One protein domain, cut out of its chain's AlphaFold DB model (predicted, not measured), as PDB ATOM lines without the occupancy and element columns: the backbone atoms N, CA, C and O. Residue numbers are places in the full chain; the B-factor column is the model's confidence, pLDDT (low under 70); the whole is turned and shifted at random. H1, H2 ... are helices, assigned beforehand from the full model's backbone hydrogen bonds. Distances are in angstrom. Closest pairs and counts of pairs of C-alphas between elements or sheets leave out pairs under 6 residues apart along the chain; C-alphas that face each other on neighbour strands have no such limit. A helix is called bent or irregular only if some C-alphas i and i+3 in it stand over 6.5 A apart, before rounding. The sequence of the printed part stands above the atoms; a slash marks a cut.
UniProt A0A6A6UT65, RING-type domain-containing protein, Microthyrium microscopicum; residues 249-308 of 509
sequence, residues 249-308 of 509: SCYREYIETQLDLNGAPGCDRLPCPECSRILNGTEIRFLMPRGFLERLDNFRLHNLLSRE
ATOM      1  N   SER A 249     152.037 140.209 182.101       75.06
ATOM      2  CA  SER A 249     151.129 139.425 181.261       75.06
ATOM      3  C   SER A 249     151.844 138.872 180.031       75.06
ATOM      4  O   SER A 249     151.720 137.688 179.743       75.06
ATOM      5  N   CYS A 250     152.670 139.681 179.360       80.56
ATOM      6  CA  CYS A 250     153.430 139.218 178.199       80.56
ATOM      7  C   CYS A 250     154.491 138.178 178.575       80.56
ATOM      8  O   CYS A 250     154.702 137.230 177.824       80.56
ATOM      9  N   TYR A 251     155.131 138.306 179.744       83.88
ATOM     10  CA  TYR A 251     156.011 137.255 180.269       83.88
ATOM     11  C   TYR A 251     155.260 135.932 180.458       83.88
ATOM     12  O   TYR A 251     155.753 134.887 180.035       83.88
ATOM     13  N   ARG A 252     154.079 135.973 181.084       82.19
ATOM     14  CA  ARG A 252     153.267 134.778 181.354       82.19
ATOM     15  C   ARG A 252     152.777 134.124 180.076       82.19
ATOM     16  O   ARG A 252     153.032 132.942 179.880       82.19
ATOM     17  N   GLU A 253     152.159 134.902 179.196       80.44
ATOM     18  CA  GLU A 253     151.632 134.424 177.919       80.44
ATOM     19  C   GLU A 253     152.738 133.804 177.060       80.44
ATOM     20  O   GLU A 253     152.565 132.725 176.490       80.44
ATOM     21  N   TYR A 254     153.917 134.432 177.024       87.06
ATOM     22  CA  TYR A 254     155.069 133.873 176.332       87.06
ATOM     23  C   TYR A 254     155.490 132.526 176.929       87.06
ATOM     24  O   TYR A 254     155.625 131.547 176.198       87.06
ATOM     25  N   ILE A 255     155.670 132.444 178.251       86.50
ATOM     26  CA  ILE A 255     156.092 131.208 178.928       86.50
ATOM     27  C   ILE A 255     155.039 130.096 178.770       86.50
ATOM     28  O   ILE A 255     155.404 128.940 178.543       86.50
ATOM     29  N   GLU A 256     153.748 130.427 178.842       84.12
ATOM     30  CA  GLU A 256     152.638 129.504 178.579       84.12
ATOM     31  C   GLU A 256     152.677 128.966 177.160       84.12
ATOM     32  O   GLU A 256     152.700 127.750 176.964       84.12
ATOM     33  N   THR A 257     152.806 129.858 176.183       82.44
ATOM     34  CA  THR A 257     152.924 129.487 174.773       82.44
ATOM     35  C   THR A 257     154.137 128.583 174.545       82.44
ATOM     36  O   THR A 257     154.047 127.585 173.834       82.44
ATOM     37  N   GLN A 258     155.276 128.865 175.187       87.31
ATOM     38  CA  GLN A 258     156.463 128.009 175.098       87.31
ATOM     39  C   GLN A 258     156.234 126.621 175.704       87.31
ATOM     40  O   GLN A 258     156.728 125.630 175.158       87.31
ATOM     41  N   LEU A 259     155.488 126.521 176.806       84.69
ATOM     42  CA  LEU A 259     155.130 125.228 177.384       84.69
ATOM     43  C   LEU A 259     154.135 124.466 176.496       84.69
ATOM     44  O   LEU A 259     154.255 123.250 176.356       84.69
ATOM     45  N   ASP A 260     153.183 125.159 175.874       79.00
ATOM     46  CA  ASP A 260     152.177 124.568 174.990       79.00
ATOM     47  C   ASP A 260     152.782 124.042 173.688       79.00
ATOM     48  O   ASP A 260     152.519 122.901 173.302       79.00
ATOM     49  N   LEU A 261     153.636 124.841 173.043       78.12
ATOM     50  CA  LEU A 261     154.292 124.480 171.785       78.12
ATOM     51  C   LEU A 261     155.254 123.300 171.956       78.12
ATOM     52  O   LEU A 261     155.312 122.411 171.106       78.12
ATOM     53  N   ASN A 262     156.009 123.289 173.054       77.69
ATOM     54  CA  ASN A 262     157.072 122.308 173.263       77.69
ATOM     55  C   ASN A 262     156.635 121.112 174.120       77.69
ATOM     56  O   ASN A 262     157.343 120.101 174.164       77.69
ATOM     57  N   GLY A 263     155.489 121.206 174.800       77.50
ATOM     58  CA  GLY A 263     154.924 120.168 175.657       77.50
ATOM     59  C   GLY A 263     155.884 119.688 176.748       77.50
ATOM     60  O   GLY A 263     156.731 120.431 177.247       77.50
ATOM     61  N   ALA A 264     155.784 118.398 177.093       72.50
ATOM     62  CA  ALA A 264     156.637 117.792 178.114       72.50
ATOM     63  C   ALA A 264     158.142 117.998 177.838       72.50
ATOM     64  O   ALA A 264     158.837 118.464 178.733       72.50
ATOM     65  N   PRO A 265     158.682 117.762 176.627       69.38
ATOM     66  CA  PRO A 265     160.112 117.962 176.347       69.38
ATOM     67  C   PRO A 265     160.638 119.391 176.571       69.38
ATOM     68  O   PRO A 265     161.840 119.568 176.793       69.38
ATOM     69  N   GLY A 266     159.760 120.395 176.488       77.31
ATOM     70  CA  GLY A 266     160.088 121.806 176.691       77.31
ATOM     71  C   GLY A 266     159.989 122.298 178.132       77.31
ATOM     72  O   GLY A 266     160.440 123.407 178.409       77.31
ATOM     73  N   CYS A 267     159.461 121.494 179.064       82.38
ATOM     74  CA  CYS A 267     159.208 121.933 180.442       82.38
ATOM     75  C   CYS A 267     160.473 122.378 181.200       82.38
ATOM     76  O   CYS A 267     160.400 123.183 182.128       82.38
ATOM     77  N   ASP A 268     161.644 121.879 180.801       83.75
ATOM     78  CA  ASP A 268     162.930 122.213 181.424       83.75
ATOM     79  C   ASP A 268     163.710 123.292 180.656       83.75
ATOM     80  O   ASP A 268     164.821 123.648 181.041       83.75
ATOM     81  N   ARG A 269     163.152 123.806 179.553       87.69
ATOM     82  CA  ARG A 269     163.822 124.744 178.640       87.69
ATOM     83  C   ARG A 269     162.960 125.965 178.341       87.69
ATOM     84  O   ARG A 269     162.928 126.422 177.207       87.69
ATOM     85  N   LEU A 270     162.260 126.478 179.350       90.19
ATOM     86  CA  LEU A 270     161.434 127.675 179.206       90.19
ATOM     87  C   LEU A 270     162.330 128.923 179.094       90.19
ATOM     88  O   LEU A 270     163.061 129.218 180.045       90.19
ATOM     89  N   PRO A 271     162.323 129.631 177.950       91.12
ATOM     90  CA  PRO A 271     163.197 130.774 177.725       91.12
ATOM     91  C   PRO A 271     162.633 132.071 178.322       91.12
ATOM     92  O   PRO A 271     161.430 132.229 178.521       91.12
ATOM     93  N   CYS A 272     163.519 133.025 178.592       90.06
ATOM     94  CA  CYS A 272     163.175 134.415 178.864       90.06
ATOM     95  C   CYS A 272     162.749 135.110 177.556       90.06
ATOM     96  O   CYS A 272     163.472 134.977 176.571       90.06
ATOM     97  N   PRO A 273     161.652 135.889 177.528       87.75
ATOM     98  CA  PRO A 273     161.191 136.561 176.310       87.75
ATOM     99  C   PRO A 273     162.164 137.617 175.764       87.75
ATOM    100  O   PRO A 273     162.136 137.910 174.577       87.75
ATOM    101  N   GLU A 274     163.024 138.187 176.612       86.44
ATOM    102  CA  GLU A 274     163.894 139.311 176.238       86.44
ATOM    103  C   GLU A 274     165.321 138.881 175.861       86.44
ATOM    104  O   GLU A 274     165.968 139.539 175.054       86.44
ATOM    105  N   CYS A 275     165.834 137.776 176.417       89.25
ATOM    106  CA  CYS A 275     167.195 137.300 176.119       89.25
ATOM    107  C   CYS A 275     167.303 135.817 175.766       89.25
ATOM    108  O   CYS A 275     168.412 135.302 175.627       89.25
ATOM    109  N   SER A 276     166.181 135.100 175.691       86.88
ATOM    110  CA  SER A 276     166.109 133.667 175.372       86.88
ATOM    111  C   SER A 276     166.870 132.728 176.321       86.88
ATOM    112  O   SER A 276     166.904 131.517 176.100       86.88
ATOM    113  N   ARG A 277     167.444 133.234 177.421       91.81
ATOM    114  CA  ARG A 277     168.065 132.400 178.459       91.81
ATOM    115  C   ARG A 277     167.013 131.506 179.105       91.81
ATOM    116  O   ARG A 277     165.941 131.977 179.469       91.81
ATOM    117  N   ILE A 278     167.365 130.246 179.351       90.25
ATOM    118  CA  ILE A 278     166.524 129.320 180.112       90.25
ATOM    119  C   ILE A 278     166.319 129.849 181.538       90.25
ATOM    120  O   ILE A 278     167.281 130.072 182.283       90.25
ATOM    121  N   LEU A 279     165.055 130.040 181.905       86.50
ATOM    122  CA  LEU A 279     164.622 130.450 183.233       86.50
ATOM    123  C   LEU A 279     164.746 129.279 184.209       86.50
ATOM    124  O   LEU A 279     164.417 128.135 183.890       86.50
ATOM    125  N   ASN A 280     165.206 129.560 185.426       81.38
ATOM    126  CA  ASN A 280     165.291 128.540 186.466       81.38
ATOM    127  C   ASN A 280     163.945 128.374 187.206       81.38
ATOM    128  O   ASN A 280     163.034 129.196 187.104       81.38
ATOM    129  N   GLY A 281     163.827 127.315 188.013       70.81
ATOM    130  CA  GLY A 281     162.589 127.025 188.741       70.81
ATOM    131  C   GLY A 281     162.160 128.119 189.727       70.81
ATOM    132  O   GLY A 281     160.966 128.310 189.928       70.81
ATOM    133  N   THR A 282     163.097 128.856 190.334       71.12
ATOM    134  CA  THR A 282     162.751 129.985 191.214       71.12
ATOM    135  C   THR A 282     162.183 131.164 190.434       71.12
ATOM    136  O   THR A 282     161.180 131.725 190.855       71.12
ATOM    137  N   GLU A 283     162.762 131.496 189.281       73.94
ATOM    138  CA  GLU A 283     162.300 132.579 188.412       73.94
ATOM    139  C   GLU A 283     160.896 132.277 187.882       73.94
ATOM    140  O   GLU A 283     159.998 133.103 188.020       73.94
ATOM    141  N   ILE A 284     160.666 131.052 187.395       77.19
ATOM    142  CA  ILE A 284     159.347 130.605 186.922       77.19
ATOM    143  C   ILE A 284     158.307 130.667 188.052       77.19
ATOM    144  O   ILE A 284     157.188 131.105 187.817       77.19
ATOM    145  N   ARG A 285     158.668 130.304 189.293       69.25
ATOM    146  CA  ARG A 285     157.769 130.416 190.460       69.25
ATOM    147  C   ARG A 285     157.358 131.849 190.793       69.25
ATOM    148  O   ARG A 285     156.267 132.053 191.319       69.25
ATOM    149  N   PHE A 286     158.220 132.832 190.533       64.44
ATOM    150  CA  PHE A 286     157.868 134.242 190.716       64.44
ATOM    151  C   PHE A 286     157.015 134.775 189.568       64.44
ATOM    152  O   PHE A 286     156.165 135.634 189.801       64.44
ATOM    153  N   LEU A 287     157.240 134.268 188.355       70.00
ATOM    154  CA  LEU A 287     156.568 134.747 187.156       70.00
ATOM    155  C   LEU A 287     155.178 134.120 186.954       70.00
ATOM    156  O   LEU A 287     154.250 134.798 186.524       70.00
ATOM    157  N   MET A 288     155.009 132.843 187.281       73.75
ATOM    158  CA  MET A 288     153.829 132.072 186.885       73.75
ATOM    159  C   MET A 288     152.875 131.781 188.056       73.75
ATOM    160  O   MET A 288     153.333 131.622 189.195       73.75
ATOM    161  N   PRO A 289     151.554 131.691 187.800       65.44
ATOM    162  CA  PRO A 289     150.566 131.284 188.801       65.44
ATOM    163  C   PRO A 289     150.700 129.799 189.169       65.44
ATOM    164  O   PRO A 289     151.340 129.017 188.460       65.44
ATOM    165  N   ARG A 290     150.071 129.380 190.275       63.06
ATOM    166  CA  ARG A 290     150.185 128.004 190.786       63.06
ATOM    167  C   ARG A 290     149.670 126.958 189.798       63.06
ATOM    168  O   ARG A 290     150.353 125.958 189.591       63.06
ATOM    169  N   GLY A 291     148.539 127.211 189.138       66.75
ATOM    170  CA  GLY A 291     147.983 126.287 188.141       66.75
ATOM    171  C   GLY A 291     148.968 125.963 187.010       66.75
ATOM    172  O   GLY A 291     149.081 124.811 186.580       66.75
ATOM    173  N   PHE A 292     149.769 126.946 186.583       79.56
ATOM    174  CA  PHE A 292     150.852 126.717 185.626       79.56
ATOM    175  C   PHE A 292     151.963 125.840 186.216       79.56
ATOM    176  O   PHE A 292     152.438 124.920 185.553       79.56
ATOM    177  N   LEU A 293     152.378 126.101 187.459       77.88
ATOM    178  CA  LEU A 293     153.433 125.335 188.128       77.88
ATOM    179  C   LEU A 293     153.047 123.864 188.306       77.88
ATOM    180  O   LEU A 293     153.855 122.984 188.025       77.88
ATOM    181  N   GLU A 294     151.800 123.582 188.678       78.25
ATOM    182  CA  GLU A 294     151.293 122.211 188.787       78.25
ATOM    183  C   GLU A 294     151.306 121.502 187.429       78.25
ATOM    184  O   GLU A 294     151.707 120.341 187.311       78.25
ATOM    185  N   ARG A 295     150.915 122.205 186.361       80.00
ATOM    186  CA  ARG A 295     151.006 121.680 184.995       80.00
ATOM    187  C   ARG A 295     152.458 121.419 184.580       80.00
ATOM    188  O   ARG A 295     152.742 120.383 183.977       80.00
ATOM    189  N   LEU A 296     153.371 122.323 184.919       81.62
ATOM    190  CA  LEU A 296     154.800 122.193 184.651       81.62
ATOM    191  C   LEU A 296     155.404 120.982 185.371       81.62
ATOM    192  O   LEU A 296     156.138 120.201 184.765       81.62
ATOM    193  N   ASP A 297     155.065 120.795 186.643       84.19
ATOM    194  CA  ASP A 297     155.549 119.676 187.446       84.19
ATOM    195  C   ASP A 297     154.977 118.340 186.954       84.19
ATOM    196  O   ASP A 297     155.705 117.350 186.887       84.19
ATOM    197  N   ASN A 298     153.725 118.316 186.479       80.94
ATOM    198  CA  ASN A 298     153.165 117.153 185.787       80.94
ATOM    199  C   ASN A 298     153.957 116.797 184.521       80.94
ATOM    200  O   ASN A 298     154.232 115.621 184.278       80.94
ATOM    201  N   PHE A 299     154.366 117.785 183.720       82.19
ATOM    202  CA  PHE A 299     155.212 117.544 182.549       82.19
ATOM    203  C   PHE A 299     156.606 117.026 182.921       82.19
ATOM    204  O   PHE A 299     157.103 116.091 182.287       82.19
ATOM    205  N   ARG A 300     157.214 117.569 183.979       85.56
ATOM    206  CA  ARG A 300     158.496 117.079 184.509       85.56
ATOM    207  C   ARG A 300     158.392 115.642 184.992       85.56
ATOM    208  O   ARG A 300     159.212 114.810 184.611       85.56
ATOM    209  N   LEU A 301     157.358 115.330 185.770       83.75
ATOM    210  CA  LEU A 301     157.077 113.973 186.230       83.75
ATOM    211  C   LEU A 301     156.864 113.028 185.043       83.75
ATOM    212  O   LEU A 301     157.433 111.936 185.012       83.75
ATOM    213  N   HIS A 302     156.111 113.473 184.034       82.88
ATOM    214  CA  HIS A 302     155.903 112.722 182.803       82.88
ATOM    215  C   HIS A 302     157.224 112.374 182.117       82.88
ATOM    216  O   HIS A 302     157.436 111.217 181.745       82.88
ATOM    217  N   ASN A 303     158.139 113.337 181.989       83.62
ATOM    218  CA  ASN A 303     159.465 113.117 181.417       83.62
ATOM    219  C   ASN A 303     160.329 112.178 182.258       83.62
ATOM    220  O   ASN A 303     160.973 111.296 181.693       83.62
ATOM    221  N   LEU A 304     160.358 112.365 183.580       85.62
ATOM    222  CA  LEU A 304     161.154 111.541 184.489       85.62
ATOM    223  C   LEU A 304     160.715 110.078 184.416       85.62
ATOM    224  O   LEU A 304     161.535 109.209 184.138       85.62
ATOM    225  N   LEU A 305     159.415 109.814 184.548       85.31
ATOM    226  CA  LEU A 305     158.885 108.453 184.487       85.31
ATOM    227  C   LEU A 305     158.996 107.847 183.082       85.31
ATOM    228  O   LEU A 305     159.245 106.656 182.952       85.31
ATOM    229  N   SER A 306     158.899 108.645 182.011       83.19
ATOM    230  CA  SER A 306     159.100 108.137 180.640       83.19
ATOM    231  C   SER A 306     160.525 107.641 180.374       83.19
ATOM    232  O   SER A 306     160.733 106.883 179.426       83.19
ATOM    233  N   ARG A 307     161.515 108.082 181.166       81.62
ATOM    234  CA  ARG A 307     162.908 107.618 181.059       81.62
ATOM    235  C   ARG A 307     163.121 106.264 181.729       81.62
ATOM    236  O   ARG A 307     164.082 105.581 181.383       81.62
ATOM    237  N   GLU A 308     162.233 105.864 182.636       83.06
ATOM    238  CA  GLU A 308     162.342 104.590 183.337       83.06
ATOM    239  C   GLU A 308     162.051 103.418 182.380       83.06
ATOM    240  O   GLU A 308     160.945 103.316 181.833       83.06
TER     241      GLU A 308
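This is residues 249 to 308 of the 509 residues of the protein "RING-type domain-containing protein" of Microthyrium microscopicum (UniProt A0A6A6UT65). Two long helices, H1 and H3, run nearly the same way but are shifted along each other, and the last part of H1, past a kink, meets H3 partway along its length. Between them in the chain, the long link of residues 267 to 280 folds back beside H1 in a wide loop and leads to the short helix H2, which is near both long helices but touches neither. The printed part has 60 residues with three named helices, in the order H1, H2, H3, and no named strand; the class is all helix, with 43 residues in the named helices. The whole is compact by its radius of gyration of the C-alphas, 11.1 A, yet elongated in outline, with spans of 35 by 22 by 19 A, and H3 runs on past the end of H1 along the longest axis.

The printed part begins with H1, residues 249 to 266, which has a kink of 62 degrees near Asp 260. H1 is irregular: C-alphas 261 and 264 are 9.5 A apart, where about 5 A is found in a regular helix, and its line is a rough one. H2, residues 281 to 287, is close to H1 but not clearly touching it, with 2 pairs of C-alphas within 8 A. Their closest C-alphas, those of Arg 252 and Leu 287, are 6.7 A apart. H1 and H2 run opposite ways at a steep tilt of 36 degrees, only just past shallow. H3, residues 290 to 307, touches H1 with 9 pairs of C-alphas within 8 A. The closest C-alphas of H1 and H3 are those of Ala 264 and Phe 299, 4.7 A apart. H1 and H3 run the same way at a shallow tilt of 17 degrees, with their centres 13.4 A apart. H2 is close to H3 but not clearly touching it: their one pair of C-alphas within 8 A is that of Arg 285 and Leu 293, 7.1 A apart. H2 and H3 run opposite ways at a shallow tilt of 27 degrees, with centres 14.9 A apart. Every O i to N i+4 pair is within hydrogen-bond range in H2 and H3, while in H1 it is 12 of 14.

H1 starts at Ser 249, whose C-alpha is at (151.129, 139.425, 181.261), and ends at Gly 266 with its C-alpha at (160.088, 121.806, 176.691); its first and last C-alphas are 20.3 A apart. H2 runs from Gly 281 to Leu 287, and its C-alpha 281 is at (162.589, 127.025, 188.741). H3 starts at Arg 290 and ends at Arg 307, with C-alpha 307 at (162.908, 107.618, 181.059), and measures 25.9 A from first to last C-alpha. H1 and H3 are the longest helices by residues, with 18 each.

The two C-alphas farthest apart are those of Ser 249 and Glu 308, the first and last printed residues, at 36.7 A. The printed part has no cut from residue 249 to residue 308. The link from H1 to H2 is long, with 14 residues, and its C-alphas lie 4 to 16 A from the mean of the C-alphas. The link from H2 to H3 is tight, with 2 residues. The mean pLDDT of the printed part is 80.6, and that of H2 is 71. Six printed residues of this model have a pLDDT under 70: residue 265, which belongs to H1, residues 285 to 286, which belong to H2, and residues 289 to 291, of which 290 to 291 belong to H3.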